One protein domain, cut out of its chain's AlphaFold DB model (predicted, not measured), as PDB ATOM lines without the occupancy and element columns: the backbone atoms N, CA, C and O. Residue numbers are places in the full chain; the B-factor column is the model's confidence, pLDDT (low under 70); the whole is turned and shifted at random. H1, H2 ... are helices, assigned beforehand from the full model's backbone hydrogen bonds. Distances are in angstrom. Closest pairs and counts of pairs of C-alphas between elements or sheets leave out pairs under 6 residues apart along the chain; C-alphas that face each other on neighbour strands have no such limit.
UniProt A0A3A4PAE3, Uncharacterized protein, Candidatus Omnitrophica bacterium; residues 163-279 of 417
ATOM      1  N   ASN A 163      33.650  33.347 -35.996       86.00
ATOM      2  CA  ASN A 163      32.220  33.412 -35.670       86.00
ATOM      3  C   ASN A 163      31.918  32.823 -34.282       86.00
ATOM      4  O   ASN A 163      31.050  33.332 -33.575       86.00
ATOM      5  N   ALA A 164      32.681  31.813 -33.859       88.00
ATOM      6  CA  ALA A 164      32.597  31.244 -32.517       88.00
ATOM      7  C   ALA A 164      32.960  32.211 -31.404       88.00
ATOM      8  O   ALA A 164      32.437  32.107 -30.292       88.00
ATOM      9  N   SER A 165      33.843  33.151 -31.719       93.75
ATOM     10  CA  SER A 165      34.411  34.071 -30.749       93.75
ATOM     11  C   SER A 165      33.481  35.232 -30.415       93.75
ATOM     12  O   SER A 165      33.545  35.764 -29.307       93.75
ATOM     13  N   VAL A 166      32.619  35.623 -31.359       93.38
ATOM     14  CA  VAL A 166      31.756  36.802 -31.232       93.38
ATOM     15  C   VAL A 166      30.806  36.650 -30.045       93.38
ATOM     16  O   VAL A 166      30.077  35.661 -29.924       93.38
ATOM     17  N   PHE A 167      30.822  37.663 -29.181       94.12
ATOM     18  CA  PHE A 167      29.898  37.830 -28.073       94.12
ATOM     19  C   PHE A 167      28.524  38.269 -28.559       94.12
ATOM     20  O   PHE A 167      28.400  39.187 -29.374       94.12
ATOM     21  N   ASN A 168      27.490  37.679 -27.976       90.75
ATOM     22  CA  ASN A 168      26.125  38.172 -28.043       90.75
ATOM     23  C   ASN A 168      25.510  38.288 -26.638       90.75
ATOM     24  O   ASN A 168      26.141  37.979 -25.626       90.75
ATOM     25  N   ARG A 169      24.251  38.735 -26.561       89.00
ATOM     26  CA  ARG A 169      23.566  38.959 -25.276       89.00
ATOM     27  C   ARG A 169      23.375  37.703 -24.426       89.00
ATOM     28  O   ARG A 169      23.219  37.824 -23.213       89.00
ATOM     29  N   TYR A 170      23.385  36.528 -25.043       90.19
ATOM     30  CA  TYR A 170      23.214  35.241 -24.376       90.19
ATOM     31  C   TYR A 170      24.538  34.662 -23.860       90.19
ATOM     32  O   TYR A 170      24.514  33.699 -23.098       90.19
ATOM     33  N   ASP A 171      25.681  35.244 -24.237       94.38
ATOM     34  CA  ASP A 171      26.986  34.821 -23.726       94.38
ATOM     35  C   ASP A 171      27.252  35.299 -22.300       94.38
ATOM     36  O   ASP A 171      28.094  34.718 -21.623       94.38
ATOM     37  N   ILE A 172      26.577  36.347 -21.827       94.69
ATOM     38  CA  ILE A 172      26.761  36.827 -20.458       94.69
ATOM     39  C   ILE A 172      25.756  36.114 -19.552       94.69
ATOM     40  O   ILE A 172      24.550  36.351 -19.635       94.69
ATOM     41  N   LEU A 173      26.274  35.225 -18.701       93.25
ATOM     42  CA  LEU A 173      25.497  34.356 -17.813       93.25
ATOM     43  C   LEU A 173      25.133  35.043 -16.493       93.25
ATOM     44  O   LEU A 173      24.086  34.760 -15.916       93.25
ATOM     45  N   ASN A 174      26.001  35.932 -16.004       95.00
ATOM     46  CA  ASN A 174      25.789  36.680 -14.768       95.00
ATOM     47  C   ASN A 174      26.220  38.137 -14.956       95.00
ATOM     48  O   ASN A 174      27.344  38.514 -14.622       95.00
ATOM     49  N   ASP A 175      25.310  38.939 -15.515       94.06
ATOM     50  CA  ASP A 175      25.568  40.343 -15.846       94.06
ATOM     51  C   ASP A 175      26.005  41.139 -14.601       94.06
ATOM     52  O   ASP A 175      27.000  41.857 -14.642       94.06
ATOM     53  N   SER A 176      25.315  40.972 -13.467       95.75
ATOM     54  CA  SER A 176      25.598  41.732 -12.240       95.75
ATOM     55  C   SER A 176      26.990  41.428 -11.679       95.75
ATOM     56  O   SER A 176      27.783  42.347 -11.468       95.75
ATOM     57  N   ALA A 177      27.333  40.146 -11.501       96.88
ATOM     58  CA  ALA A 177      28.641  39.761 -10.972       96.88
ATOM     59  C   ALA A 177      29.784  40.149 -11.921       96.88
ATOM     60  O   ALA A 177      30.861  40.538 -11.467       96.88
ATOM     61  N   LEU A 178      29.539  40.089 -13.234       97.69
ATOM     62  CA  LEU A 178      30.488  40.550 -14.240       97.69
ATOM     63  C   LEU A 178      30.783  42.047 -14.096       97.69
ATOM     64  O   LEU A 178      31.949  42.443 -14.083       97.69
ATOM     65  N   LEU A 179      29.740  42.876 -13.973       97.88
ATOM     66  CA  LEU A 179      29.900  44.322 -13.821       97.88
ATOM     67  C   LEU A 179      30.622  44.682 -12.521       97.88
ATOM     68  O   LEU A 179      31.535  45.503 -12.556       97.88
ATOM     69  N   VAL A 180      30.283  44.026 -11.408       97.81
ATOM     70  CA  VAL A 180      30.979  44.214 -10.126       97.81
ATOM     71  C   VAL A 180      32.461  43.863 -10.260       97.81
ATOM     72  O   VAL A 180      33.322  44.669  -9.908       97.81
ATOM     73  N   LYS A 181      32.794  42.722 -10.875       97.88
ATOM     74  CA  LYS A 181      34.195  42.331 -11.094       97.88
ATOM     75  C   LYS A 181      34.955  43.348 -11.955       97.88
ATOM     76  O   LYS A 181      36.111  43.657 -11.664       97.88
ATOM     77  N   LEU A 182      34.310  43.899 -12.986       98.19
ATOM     78  CA  LEU A 182      34.872  44.979 -13.809       98.19
ATOM     79  C   LEU A 182      35.070  46.284 -13.018       98.19
ATOM     80  O   LEU A 182      36.048  46.986 -13.269       98.19
ATOM     81  N   GLN A 183      34.187  46.618 -12.073       97.56
ATOM     82  CA  GLN A 183      34.341  47.789 -11.199       97.56
ATOM     83  C   GLN A 183      35.523  47.631 -10.234       97.56
ATOM     84  O   GLN A 183      36.289  48.578 -10.059       97.56
ATOM     85  N   GLU A 184      35.686  46.445  -9.645       96.94
ATOM     86  CA  GLU A 184      36.710  46.161  -8.631       96.94
ATOM     87  C   GLU A 184      38.131  46.063  -9.198       96.94
ATOM     88  O   GLU A 184      39.086  46.429  -8.518       96.94
ATOM     89  N   ARG A 185      38.284  45.577 -10.440       96.00
ATOM     90  CA  ARG A 185      39.569  45.534 -11.176       96.00
ATOM     91  C   ARG A 185      40.703  44.833 -10.417       96.00
ATOM     92  O   ARG A 185      41.859  45.236 -10.499       96.00
ATOM     93  N   GLN A 186      40.377  43.758  -9.702       95.06
ATOM     94  CA  GLN A 186      41.304  43.110  -8.766       95.06
ATOM     95  C   GLN A 186      42.571  42.522  -9.415       95.06
ATOM     96  O   GLN A 186      43.578  42.347  -8.734       95.06
ATOM     97  N   THR A 187      42.537  42.194 -10.711       95.75
ATOM     98  CA  THR A 187      43.676  41.600 -11.426       95.75
ATOM     99  C   THR A 187      44.114  42.464 -12.600       95.75
ATOM    100  O   THR A 187      43.309  43.183 -13.200       95.75
ATOM    101  N   THR A 188      45.386  42.337 -12.994       96.25
ATOM    102  CA  THR A 188      45.940  43.008 -14.182       96.25
ATOM    103  C   THR A 188      45.137  42.685 -15.442       96.25
ATOM    104  O   THR A 188      44.875  43.577 -16.247       96.25
ATOM    105  N   ALA A 189      44.664  41.444 -15.585       96.50
ATOM    106  CA  ALA A 189      43.831  41.039 -16.714       96.50
ATOM    107  C   ALA A 189      42.489  41.790 -16.741       96.50
ATOM    108  O   ALA A 189      42.081  42.293 -17.788       96.50
ATOM    109  N   VAL A 190      41.818  41.927 -15.591       97.50
ATOM    110  CA  VAL A 190      40.556  42.681 -15.501       97.50
ATOM    111  C   VAL A 190      40.799  44.171 -15.749       97.50
ATOM    112  O   VAL A 190      40.031  44.800 -16.475       97.50
ATOM    113  N   GLN A 191      41.889  44.736 -15.222       97.06
ATOM    114  CA  GLN A 191      42.276  46.124 -15.488       97.06
ATOM    115  C   GLN A 191      42.551  46.366 -16.981       97.06
ATOM    116  O   GLN A 191      42.165  47.404 -17.519       97.06
ATOM    117  N   GLN A 192      43.167  45.405 -17.671       96.69
ATOM    118  CA  GLN A 192      43.399  45.467 -19.113       96.69
ATOM    119  C   GLN A 192      42.081  45.485 -19.899       96.69
ATOM    120  O   GLN A 192      41.910  46.314 -20.796       96.69
ATOM    121  N   VAL A 193      41.122  44.623 -19.538       97.81
ATOM    122  CA  VAL A 193      39.772  44.638 -20.128       97.81
ATOM    123  C   VAL A 193      39.096  45.984 -19.870       97.81
ATOM    124  O   VAL A 193      38.596  46.602 -20.806       97.81
ATOM    125  N   TRP A 194      39.146  46.485 -18.632       98.31
ATOM    126  CA  TRP A 194      38.574  47.778 -18.249       98.31
ATOM    127  C   TRP A 194      39.136  48.946 -19.074       98.31
ATOM    128  O   TRP A 194      38.390  49.783 -19.594       98.31
ATOM    129  N   ASN A 195      40.458  48.997 -19.230       97.44
ATOM    130  CA  ASN A 195      41.137  50.043 -19.994       97.44
ATOM    131  C   ASN A 195      40.783  49.991 -21.486       97.44
ATOM    132  O   ASN A 195      40.755  51.026 -22.150       97.44
ATOM    133  N   ALA A 196      40.473  48.801 -22.004       97.69
ATOM    134  CA  ALA A 196      40.050  48.614 -23.382       97.69
ATOM    135  C   ALA A 196      38.571  48.973 -23.631       97.69
ATOM    136  O   ALA A 196      38.165  49.067 -24.789       97.69
ATOM    137  N   LEU A 197      37.746  49.187 -22.602       98.31
ATOM    138  CA  LEU A 197      36.371  49.663 -22.795       98.31
ATOM    139  C   LEU A 197      36.354  51.099 -23.347       98.31
ATOM    140  O   LEU A 197      37.310  51.862 -23.180       98.31
ATOM    141  N   ARG A 198      35.267  51.494 -24.013       98.44
ATOM    142  CA  ARG A 198      35.031  52.906 -24.341       98.44
ATOM    143  C   ARG A 198      34.633  53.678 -23.084       98.44
ATOM    144  O   ARG A 198      34.169  53.114 -22.093       98.44
ATOM    145  N   GLU A 199      34.831  54.991 -23.127       98.19
ATOM    146  CA  GLU A 199      34.608  55.862 -21.971       98.19
ATOM    147  C   GLU A 199      33.150  55.849 -21.494       98.19
ATOM    148  O   GLU A 199      32.895  55.701 -20.303       98.19
ATOM    149  N   ASN A 200      32.192  55.905 -22.418       98.00
ATOM    150  CA  ASN A 200      30.765  55.810 -22.105       98.00
ATOM    151  C   ASN A 200      30.405  54.481 -21.419       98.00
ATOM    152  O   ASN A 200      29.680  54.484 -20.427       98.00
ATOM    153  N   THR A 201      30.955  53.357 -21.890       98.44
ATOM    154  CA  THR A 201      30.753  52.047 -21.259       98.44
ATOM    155  C   THR A 201      31.314  52.045 -19.838       98.44
ATOM    156  O   THR A 201      30.616  51.658 -18.906       98.44
ATOM    157  N   ARG A 202      32.542  52.544 -19.629       98.62
ATOM    158  CA  ARG A 202      33.139  52.652 -18.284       98.62
ATOM    159  C   ARG A 202      32.308  53.507 -17.337       98.62
ATOM    160  O   ARG A 202      32.135  53.129 -16.179       98.62
ATOM    161  N   GLN A 203      31.804  54.645 -17.807       98.25
ATOM    162  CA  GLN A 203      30.962  55.532 -17.006       98.25
ATOM    163  C   GLN A 203      29.664  54.837 -16.596       98.25
ATOM    164  O   GLN A 203      29.334  54.823 -15.412       98.25
ATOM    165  N   ALA A 204      28.987  54.184 -17.541       97.81
ATOM    166  CA  ALA A 204      27.760  53.448 -17.265       97.81
ATOM    167  C   ALA A 204      27.988  52.271 -16.297       97.81
ATOM    168  O   ALA A 204      27.209  52.088 -15.365       97.81
ATOM    169  N   ILE A 205      29.096  51.528 -16.436       98.12
ATOM    170  CA  ILE A 205      29.468  50.491 -15.461       98.12
ATOM    171  C   ILE A 205      29.772  51.115 -14.097       98.12
ATOM    172  O   ILE A 205      29.358  50.576 -13.087       98.12
ATOM    173  N   THR A 206      30.457  52.256 -14.027       98.06
ATOM    174  CA  THR A 206      30.775  52.918 -12.746       98.06
ATOM    175  C   THR A 206      29.515  53.393 -12.013       98.06
ATOM    176  O   THR A 206      29.483  53.404 -10.786       98.06
ATOM    177  N   GLN A 207      28.471  53.766 -12.753       97.50
ATOM    178  CA  GLN A 207      27.183  54.197 -12.201       97.50
ATOM    179  C   GLN A 207      26.275  53.032 -11.783       97.50
ATOM    180  O   GLN A 207      25.352  53.237 -10.993       97.50
ATOM    181  N   TYR A 208      26.521  51.825 -12.298       97.50
ATOM    182  CA  TYR A 208      25.768  50.629 -11.934       97.50
ATOM    183  C   TYR A 208      25.954  50.283 -10.450       97.50
ATOM    184  O   TYR A 208      27.075  50.267  -9.937       97.50
ATOM    185  N   LYS A 209      24.855  49.965  -9.758       96.50
ATOM    186  CA  LYS A 209      24.878  49.529  -8.359       96.50
ATOM    187  C   LYS A 209      24.642  48.027  -8.284       96.50
ATOM    188  O   LYS A 209      23.703  47.505  -8.878       96.50
ATOM    189  N   ALA A 210      25.490  47.338  -7.524       94.56
ATOM    190  CA  ALA A 210      25.349  45.907  -7.298       94.56
ATOM    191  C   ALA A 210      23.952  45.575  -6.743       94.56
ATOM    192  O   ALA A 210      23.489  46.207  -5.794       94.56
ATOM    193  N   GLY A 211      23.298  44.578  -7.340       91.88
ATOM    194  CA  GLY A 211      21.933  44.169  -6.998       91.88
ATOM    195  C   GLY A 211      20.840  44.794  -7.870       91.88
ATOM    196  O   GLY A 211      19.769  44.199  -7.978       91.88
ATOM    197  N   ASP A 212      21.105  45.914  -8.551       92.44
ATOM    198  CA  ASP A 212      20.147  46.479  -9.505       92.44
ATOM    199  C   ASP A 212      20.081  45.616 -10.783       92.44
ATOM    200  O   ASP A 212      21.084  45.002 -11.178       92.44
ATOM    201  N   PRO A 213      18.930  45.568 -11.483       92.00
ATOM    202  CA  PRO A 213      18.861  45.004 -12.827       92.00
ATOM    203  C   PRO A 213      19.833  45.726 -13.763       92.00
ATOM    204  O   PRO A 213      19.914  46.955 -13.765       92.00
ATOM    205  N   VAL A 214      20.572  44.971 -14.576       91.88
ATOM    206  CA  VAL A 214      21.508  45.561 -15.539       91.88
ATOM    207  C   VAL A 214      20.723  46.192 -16.696       91.88
ATOM    208  O   VAL A 214      19.950  45.481 -17.341       91.88
ATOM    209  N   PRO A 215      20.913  47.494 -16.996       91.75
ATOM    210  CA  PRO A 215      20.230  48.142 -18.114       91.75
ATOM    211  C   PRO A 215      20.559  47.482 -19.463       91.75
ATOM    212  O   PRO A 215      21.715  47.138 -19.726       91.75
ATOM    213  N   GLY A 216      19.566  47.355 -20.351       86.50
ATOM    214  CA  GLY A 216      19.740  46.729 -21.669       86.50
ATOM    215  C   GLY A 216      20.790  47.429 -22.541       86.50
ATOM    216  O   GLY A 216      21.642  46.776 -23.153       86.50
ATOM    217  N   ASP A 217      20.805  48.762 -22.519       90.12
ATOM    218  CA  ASP A 217      21.804  49.568 -23.227       90.12
ATOM    219  C   ASP A 217      23.221  49.337 -22.692       90.12
ATOM    220  O   ASP A 217      24.173  49.242 -23.470       90.12
ATOM    221  N   LEU A 218      23.376  49.170 -21.372       95.12
ATOM    222  CA  LEU A 218      24.674  48.869 -20.764       95.12
ATOM    223  C   LEU A 218      25.218  47.530 -21.263       95.12
ATOM    224  O   LEU A 218      26.383  47.439 -21.661       95.12
ATOM    225  N   LYS A 219      24.361  46.509 -21.312       93.19
ATOM    226  CA  LYS A 219      24.722  45.194 -21.844       93.19
ATOM    227  C   LYS A 219      25.131  45.275 -23.318       93.19
ATOM    228  O   LYS A 219      26.151  44.708 -23.708       93.19
ATOM    229  N   THR A 220      24.389  46.037 -24.118       92.25
ATOM    230  CA  THR A 220      24.682  46.252 -25.545       92.25
ATOM    231  C   THR A 220      26.026  46.953 -25.758       92.25
ATOM    232  O   THR A 220      26.839  46.500 -26.567       92.25
ATOM    233  N   MET A 221      26.311  48.016 -24.996       96.44
ATOM    234  CA  MET A 221      27.597  48.722 -25.053       96.44
ATOM    235  C   MET A 221      28.773  47.811 -24.683       96.44
ATOM    236  O   MET A 221      29.794  47.817 -25.375       96.44
ATOM    237  N   LEU A 222      28.618  47.003 -23.630       97.25
ATOM    238  CA  LEU A 222      29.646  46.069 -23.174       97.25
ATOM    239  C   LEU A 222      29.986  45.028 -24.247       97.25
ATOM    240  O   LEU A 222      31.159  44.821 -24.555       97.25
ATOM    241  N   ILE A 223      28.968  44.418 -24.857       96.38
ATOM    242  CA  ILE A 223      29.138  43.425 -25.927       96.38
ATOM    243  C   ILE A 223      29.842  44.040 -27.139       96.38
ATOM    244  O   ILE A 223      30.758  43.431 -27.693       96.38
ATOM    245  N   ALA A 224      29.455  45.255 -27.537       96.50
ATOM    246  CA  ALA A 224      30.100  45.960 -28.640       96.50
ATOM    247  C   ALA A 224      31.595  46.206 -28.364       96.50
ATOM    248  O   ALA A 224      32.436  45.979 -29.237       96.50
ATOM    249  N   ASP A 225      31.940  46.619 -27.142       98.31
ATOM    250  CA  ASP A 225      33.332  46.843 -26.750       98.31
ATOM    251  C   ASP A 225      34.137  45.544 -26.717       98.31
ATOM    252  O   ASP A 225      35.268  45.516 -27.199       98.31
ATOM    253  N   TRP A 226      33.561  44.460 -26.202       97.88
ATOM    254  CA  TRP A 226      34.217  43.154 -26.170       97.88
ATOM    255  C   TRP A 226      34.447  42.586 -27.567       97.88
ATOM    256  O   TRP A 226      35.548  42.130 -27.862       97.88
ATOM    257  N   ASN A 227      33.467  42.691 -28.463       97.31
ATOM    258  CA  ASN A 227      33.634  42.266 -29.853       97.31
ATOM    259  C   ASN A 227      34.730  43.053 -30.579       97.31
ATOM    260  O   ASN A 227      35.461  42.485 -31.389       97.31
ATOM    261  N   ARG A 228      34.913  44.336 -30.242       97.38
ATOM    262  CA  ARG A 228      36.046  45.136 -30.726       97.38
ATOM    263  C   ARG A 228      37.389  44.634 -30.186       97.38
ATOM    264  O   ARG A 228      38.386  44.700 -30.897       97.38
ATOM    265  N   MET A 229      37.437  44.142 -28.948       97.69
ATOM    266  CA  MET A 229      38.663  43.584 -28.360       97.69
ATOM    267  C   MET A 229      39.092  42.277 -29.032       97.69
ATOM    268  O   MET A 229      40.288  42.000 -29.082       97.69
ATOM    269  N   LEU A 230      38.153  41.490 -29.570       97.50
ATOM    270  CA  LEU A 230      38.455  40.186 -30.168       97.50
ATOM    271  C   LEU A 230      39.441  40.271 -31.340       97.50
ATOM    272  O   LEU A 230      40.299  39.404 -31.462       97.50
ATOM    273  N   SER A 231      39.396  41.329 -32.151       95.75
ATOM    274  CA  SER A 231      40.322  41.512 -33.279       95.75
ATOM    275  C   SER A 231      41.682  42.102 -32.889       95.75
ATOM    276  O   SER A 231      42.598  42.163 -33.711       95.75
ATOM    277  N   ASN A 232      41.853  42.551 -31.643       95.81
ATOM    278  CA  ASN A 232      43.083  43.203 -31.215       95.81
ATOM    279  C   ASN A 232      44.167  42.164 -30.872       95.81
ATOM    280  O   ASN A 232      44.174  41.566 -29.796       95.81
ATOM    281  N   ARG A 233      45.151  41.998 -31.768       95.19
ATOM    282  CA  ARG A 233      46.278  41.056 -31.603       95.19
ATOM    283  C   ARG A 233      47.078  41.265 -30.311       95.19
ATOM    284  O   ARG A 233      47.634  40.303 -29.784       95.19
ATOM    285  N   ARG A 234      47.118  42.500 -29.796       92.88
ATOM    286  CA  ARG A 234      47.847  42.891 -28.575       92.88
ATOM    287  C   ARG A 234      46.931  43.080 -27.365       92.88
ATOM    288  O   ARG A 234      47.338  43.706 -26.391       92.88
ATOM    289  N   GLN A 235      45.698  42.575 -27.419       93.56
ATOM    290  CA  GLN A 235      44.738  42.746 -26.329       93.56
ATOM    291  C   GLN A 235      45.252  42.157 -25.009       93.56
ATOM    292  O   GLN A 235      45.148  42.805 -23.968       93.56
ATOM    293  N   PHE A 236      45.838  40.959 -25.065       92.44
ATOM    294  CA  PHE A 236      46.358  40.234 -23.908       92.44
ATOM    295  C   PHE A 236      47.817  39.834 -24.127       92.44
ATOM    296  O   PHE A 236      48.188  39.417 -25.223       92.44
ATOM    297  N   THR A 237      48.627  39.927 -23.077       89.38
ATOM    298  CA  THR A 237      50.019  39.451 -23.041       89.38
ATOM    299  C   THR A 237      50.183  38.473 -21.881       89.38
ATOM    300  O   THR A 237      49.350  38.466 -20.974       89.38
ATOM    301  N   VAL A 238      51.228  37.641 -21.902       91.25
ATOM    302  CA  VAL A 238      51.488  36.645 -20.844       91.25
ATOM    303  C   VAL A 238      51.576  37.325 -19.475       91.25
ATOM    304  O   VAL A 238      50.981  36.862 -18.506       91.25
ATOM    305  N   GLU A 239      52.244  38.476 -19.413       91.88
ATOM    306  CA  GLU A 239      52.456  39.248 -18.187       91.88
ATOM    307  C   GLU A 239      51.124  39.716 -17.590       91.88
ATOM    308  O   GLU A 239      50.899  39.598 -16.382       91.88
ATOM    309  N   ASN A 240      50.199  40.171 -18.444       92.25
ATOM    310  CA  ASN A 240      48.877  40.643 -18.032       92.25
ATOM    311  C   ASN A 240      47.945  39.515 -17.567       92.25
ATOM    312  O   ASN A 240      46.914  39.806 -16.964       92.25
ATOM    313  N   LEU A 241      48.293  38.251 -17.828       95.25
ATOM    314  CA  LEU A 241      47.525  37.068 -17.426       95.25
ATOM    315  C   LEU A 241      48.084  36.383 -16.172       95.25
ATOM    316  O   LEU A 241      47.585  35.334 -15.767       95.25
ATOM    317  N   THR A 242      49.081  36.984 -15.520       93.25
ATOM    318  CA  THR A 242      49.621  36.484 -14.251       93.25
ATOM    319  C   THR A 242      48.509  36.356 -13.203       93.25
ATOM    320  O   THR A 242      47.778  37.311 -12.941       93.25
ATOM    321  N   GLY A 243      48.391  35.176 -12.590       92.56
ATOM    322  CA  GLY A 243      47.376  34.883 -11.571       92.56
ATOM    323  C   GLY A 243      46.000  34.490 -12.121       92.56
ATOM    324  O   GLY A 243      45.091  34.251 -11.330       92.56
ATOM    325  N   ILE A 244      45.836  34.404 -13.444       96.75
ATOM    326  CA  ILE A 244      44.648  33.817 -14.071       96.75
ATOM    327  C   ILE A 244      44.917  32.337 -14.344       96.75
ATOM    328  O   ILE A 244      45.937  31.979 -14.935       96.75
ATOM    329  N   GLU A 245      43.995  31.473 -13.928       96.94
ATOM    330  CA  GLU A 245      44.032  30.055 -14.273       96.94
ATOM    331  C   GLU A 245      43.592  29.882 -15.731       96.94
ATOM    332  O   GLU A 245      42.411  29.976 -16.063       96.94
ATOM    333  N   LEU A 246      44.566  29.680 -16.618       96.94
ATOM    334  CA  LEU A 246      44.316  29.459 -18.038       96.94
ATOM    335  C   LEU A 246      44.063  27.974 -18.302       96.94
ATOM    336  O   LEU A 246      44.807  27.112 -17.828       96.94
ATOM    337  N   ARG A 247      43.059  27.664 -19.126       96.31
ATOM    338  CA  ARG A 247      42.890  26.294 -19.633       96.31
ATOM    339  C   ARG A 247      44.029  25.934 -20.592       96.31
ATOM    340  O   ARG A 247      44.627  26.807 -21.221       96.31
ATOM    341  N   SER A 248      44.264  24.633 -20.768       96.00
ATOM    342  CA  SER A 248      45.347  24.094 -21.609       96.00
ATOM    343  C   SER A 248      45.393  24.705 -23.010       96.00
ATOM    344  O   SER A 248      46.461  25.068 -23.500       96.00
ATOM    345  N   GLU A 249      44.230  24.869 -23.638       95.69
ATOM    346  CA  GLU A 249      44.120  25.472 -24.959       95.69
ATOM    347  C   GLU A 249      44.516  26.957 -24.973       95.69
ATOM    348  O   GLU A 249      45.290  27.377 -25.837       95.69
ATOM    349  N   THR A 250      44.036  27.748 -24.009       97.00
ATOM    350  CA  THR A 250      44.398  29.165 -23.895       97.00
ATOM    351  C   THR A 250      45.896  29.306 -23.680       97.00
ATOM    352  O   THR A 250      46.538  30.085 -24.380       97.00
ATOM    353  N   SER A 251      46.483  28.510 -22.778       96.12
ATOM    354  CA  SER A 251      47.930  28.502 -22.544       96.12
ATOM    355  C   SER A 251      48.714  28.169 -23.814       96.12
ATOM    356  O   SER A 251      49.700  28.839 -24.115       96.12
ATOM    357  N   ALA A 252      48.270  27.177 -24.592       95.06
ATOM    358  CA  ALA A 252      48.932  26.802 -25.839       95.06
ATOM    359  C   ALA A 252      48.936  27.946 -26.867       95.06
ATOM    360  O   ALA A 252      49.950  28.178 -27.520       95.06
ATOM    361  N   LEU A 253      47.829  28.686 -26.995       95.25
ATOM    362  CA  LEU A 253      47.729  29.817 -27.924       95.25
ATOM    363  C   LEU A 253      48.450  31.074 -27.423       95.25
ATOM    364  O   LEU A 253      49.082  31.763 -28.219       95.25
ATOM    365  N   VAL A 254      48.388  31.366 -26.121       94.38
ATOM    366  CA  VAL A 254      49.078  32.510 -25.501       94.38
ATOM    367  C   VAL A 254      50.598  32.399 -25.650       94.38
ATOM    368  O   VAL A 254      51.252  33.419 -25.848       94.38
ATOM    369  N   ASN A 255      51.143  31.179 -25.579       92.12
ATOM    370  CA  ASN A 255      52.583  30.915 -25.655       92.12
ATOM    371  C   ASN A 255      53.140  30.863 -27.088       92.12
ATOM    372  O   ASN A 255      54.352  30.750 -27.265       92.12
ATOM    373  N   ARG A 256      52.287  30.927 -28.118       93.38
ATOM    374  CA  ARG A 256      52.732  31.058 -29.512       93.38
ATOM    375  C   ARG A 256      53.121  32.502 -29.806       93.38
ATOM    376  O   ARG A 256      52.528  33.440 -29.272       93.38
ATOM    377  N   GLU A 257      54.076  32.685 -30.714       89.06
ATOM    378  CA  GLU A 257      54.396  34.013 -31.237       89.06
ATOM    379  C   GLU A 257      53.146  34.639 -31.865       89.06
ATOM    380  O   GLU A 257      52.502  34.054 -32.741       89.06
ATOM    381  N   ARG A 258      52.778  35.837 -31.401       87.88
ATOM    382  CA  ARG A 258      51.507  36.481 -31.760       87.88
ATOM    383  C   ARG A 258      51.416  36.751 -33.250       87.88
ATOM    384  O   ARG A 258      50.329  36.683 -33.805       87.88
ATOM    385  N   GLU A 259      52.530  37.054 -33.891       89.56
ATOM    386  CA  GLU A 259      52.691  37.334 -35.313       89.56
ATOM    387  C   GLU A 259      52.419  36.098 -36.180       89.56
ATOM    388  O   GLU A 259      52.056  36.242 -37.344       89.56
ATOM    389  N   GLN A 260      52.522  34.896 -35.605       93.62
ATOM    390  CA  GLN A 260      52.262  33.628 -36.289       93.62
ATOM    391  C   GLN A 260      50.795  33.183 -36.211       93.62
ATOM    392  O   GLN A 260      50.419  32.207 -36.857       93.62
ATOM    393  N   LEU A 261      49.962  33.854 -35.410       94.69
ATOM    394  CA  LEU A 261      48.535  33.544 -35.329       94.69
ATOM    395  C   LEU A 261      47.793  34.129 -36.538       94.69
ATOM    396  O   LEU A 261      47.940  35.312 -36.867       94.69
ATOM    397  N   SER A 262      46.936  33.332 -37.163       95.56
ATOM    398  CA  SER A 262      45.949  33.836 -38.122       95.56
ATOM    399  C   SER A 262      44.966  34.810 -37.453       95.56
ATOM    400  O   SER A 262      44.881  34.893 -36.228       95.56
ATOM    401  N   GLU A 263      44.215  35.579 -38.245       94.94
ATOM    402  CA  GLU A 263      43.194  36.490 -37.703       94.94
ATOM    403  C   GLU A 263      42.143  35.732 -36.873       94.94
ATOM    404  O   GLU A 263      41.831  36.125 -35.750       94.94
ATOM    405  N   ASP A 264      41.670  34.599 -37.382       94.62
ATOM    406  CA  ASP A 264      40.701  33.727 -36.722       94.62
ATOM    407  C   ASP A 264      41.222  33.159 -35.392       94.62
ATOM    408  O   ASP A 264      40.490  33.117 -34.401       94.62
ATOM    409  N   GLU A 265      42.504  32.785 -35.334       95.94
ATOM    410  CA  GLU A 265      43.150  32.354 -34.090       95.94
ATOM    411  C   GLU A 265      43.303  33.498 -33.083       95.94
ATOM    412  O   GLU A 265      43.222  33.253 -31.882       95.94
ATOM    413  N   VAL A 266      43.493  34.746 -33.535       96.75
ATOM    414  CA  VAL A 266      43.511  35.919 -32.642       96.75
ATOM    415  C   VAL A 266      42.136  36.143 -32.015       96.75
ATOM    416  O   VAL A 266      42.057  36.324 -30.799       96.75
ATOM    417  N   TYR A 267      41.065  36.078 -32.813       97.06
ATOM    418  CA  TYR A 267      39.688  36.146 -32.309       97.06
ATOM    419  C   TYR A 267      39.439  35.070 -31.252       97.06
ATOM    420  O   TYR A 267      38.983  35.376 -30.148       97.06
ATOM    421  N   TRP A 268      39.808  33.831 -31.579       96.69
ATOM    422  CA  TRP A 268      39.622  32.681 -30.706       96.69
ATOM    423  C   TRP A 268      40.408  32.795 -29.407       96.69
ATOM    424  O   TRP A 268      39.846  32.650 -28.325       96.69
ATOM    425  N   LEU A 269      41.690  33.142 -29.493       97.31
ATOM    426  CA  LEU A 269      42.534  33.353 -28.327       97.31
ATOM    427  C   LEU A 269      41.966  34.443 -27.413       97.31
ATOM    428  O   LEU A 269      41.856  34.244 -26.205       97.31
ATOM    429  N   ASN A 270      41.577  35.589 -27.973       97.81
ATOM    430  CA  ASN A 270      41.025  36.679 -27.179       97.81
ATOM    431  C   ASN A 270      39.692  36.287 -26.524       97.81
ATOM    432  O   ASN A 270      39.463  36.652 -25.370       97.81
ATOM    433  N   ARG A 271      38.842  35.502 -27.203       97.75
ATOM    434  CA  ARG A 271      37.627  34.939 -26.599       97.75
ATOM    435  C   ARG A 271      37.957  33.999 -25.441       97.75
ATOM    436  O   ARG A 271      37.386  34.156 -24.365       97.75
ATOM    437  N   LEU A 272      38.878  33.061 -25.637       97.75
ATOM    438  CA  LEU A 272      39.267  32.097 -24.608       97.75
ATOM    439  C   LEU A 272      39.844  32.778 -23.364       97.75
ATOM    440  O   LEU A 272      39.461  32.446 -22.244       97.75
ATOM    441  N   VAL A 273      40.701  33.785 -23.553       98.00
ATOM    442  CA  VAL A 273      41.230  34.579 -22.439       98.00
ATOM    443  C   VAL A 273      40.104  35.292 -21.691       98.00
ATOM    444  O   VAL A 273      40.094  35.273 -20.466       98.00
ATOM    445  N   MET A 274      39.132  35.888 -22.390       98.25
ATOM    446  CA  MET A 274      37.984  36.525 -21.731       98.25
ATOM    447  C   MET A 274      37.187  35.529 -20.879       98.25
ATOM    448  O   MET A 274      36.809  35.851 -19.755       98.25
ATOM    449  N   GLU A 275      36.969  34.310 -21.364       97.94
ATOM    450  CA  GLU A 275      36.300  33.264 -20.581       97.94
ATOM    451  C   GLU A 275      37.098  32.843 -19.340       97.94
ATOM    452  O   GLU A 275      36.501  32.612 -18.290       97.94
ATOM    453  N   ASP A 276      38.426  32.769 -19.443       98.06
ATOM    454  CA  ASP A 276      39.307  32.411 -18.323       98.06
ATOM    455  C   ASP A 276      39.431  33.560 -17.301       98.06
ATOM    456  O   ASP A 276      39.538  33.328 -16.098       98.06
ATOM    457  N   VAL A 277      39.348  34.818 -17.749       97.88
ATOM    458  CA  VAL A 277      39.323  36.005 -16.873       97.88
ATOM    459  C   VAL A 277      37.978  36.138 -16.144       97.88
ATOM    460  O   VAL A 277      37.937  36.563 -14.982       97.88
ATOM    461  N   PHE A 278      36.876  35.743 -16.786       97.75
ATOM    462  CA  PHE A 278      35.510  35.829 -16.260       97.75
ATOM    463  C   PHE A 278      34.832  34.446 -16.161       97.75
ATOM    464  O   PHE A 278      33.757  34.234 -16.741       97.75
ATOM    465  N   PRO A 279      35.415  33.498 -15.400       96.44
ATOM    466  CA  PRO A 279      34.927  32.127 -15.348       96.44
ATOM    467  C   PRO A 279      33.522  32.081 -14.747       96.44
ATOM    468  O   PRO A 279      33.239  32.717 -13.732       96.44
TER     469      PRO A 279
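AT A GLANCE: This is residues 163 to 279 of the 417 residues of an uncharacterized protein of Candidatus Omnitrophica bacterium (UniProt A0A3A4PAE3). Look for a cluster of crossed helices, H1 to H4, at one end and a smaller crossed pair, H5 and H6, at the other, joined where residues 229 to 230 of H4 meet H6. The printed part has 117 residues, with six named helices, H1 to H6 in chain order, that hold 65 of them, and no named strand; the class is all helix. The whole is compact, radius of gyration of the C-alphas 14.0 A, spanning 42 by 28 by 24 A.

IN THESE COORDINATES: Find C-alpha 175 at (25.568, 40.343, -15.846); H1 runs from there to 184. H2 is 188 to 196, H3 199 to 207, H4 216 to 230, 21.6 A, and H5 248 to 254. H6, 263 to 277, 21.2 A, ends at (39.323, 36.005, -16.873).

HOW THE PARTS SIT: H1 touches H2, closest C-alphas Leu 182 and Val 190, 6.4 A, about perpendicular at 77 degrees. H3 touches H1 at Leu 179 and Ile 205, C-alphas 6.4 A apart. H6 touches H5, closest C-alphas Thr 250 and Leu 272, 6.0 A. In H1 to H6 every O i to N i+4 pair is within hydrogen-bond range.

THE WHOLE: The printed part has no cut; the H4 to H5 link is long, 17 residues. No printed residue is under 70 in pLDDT.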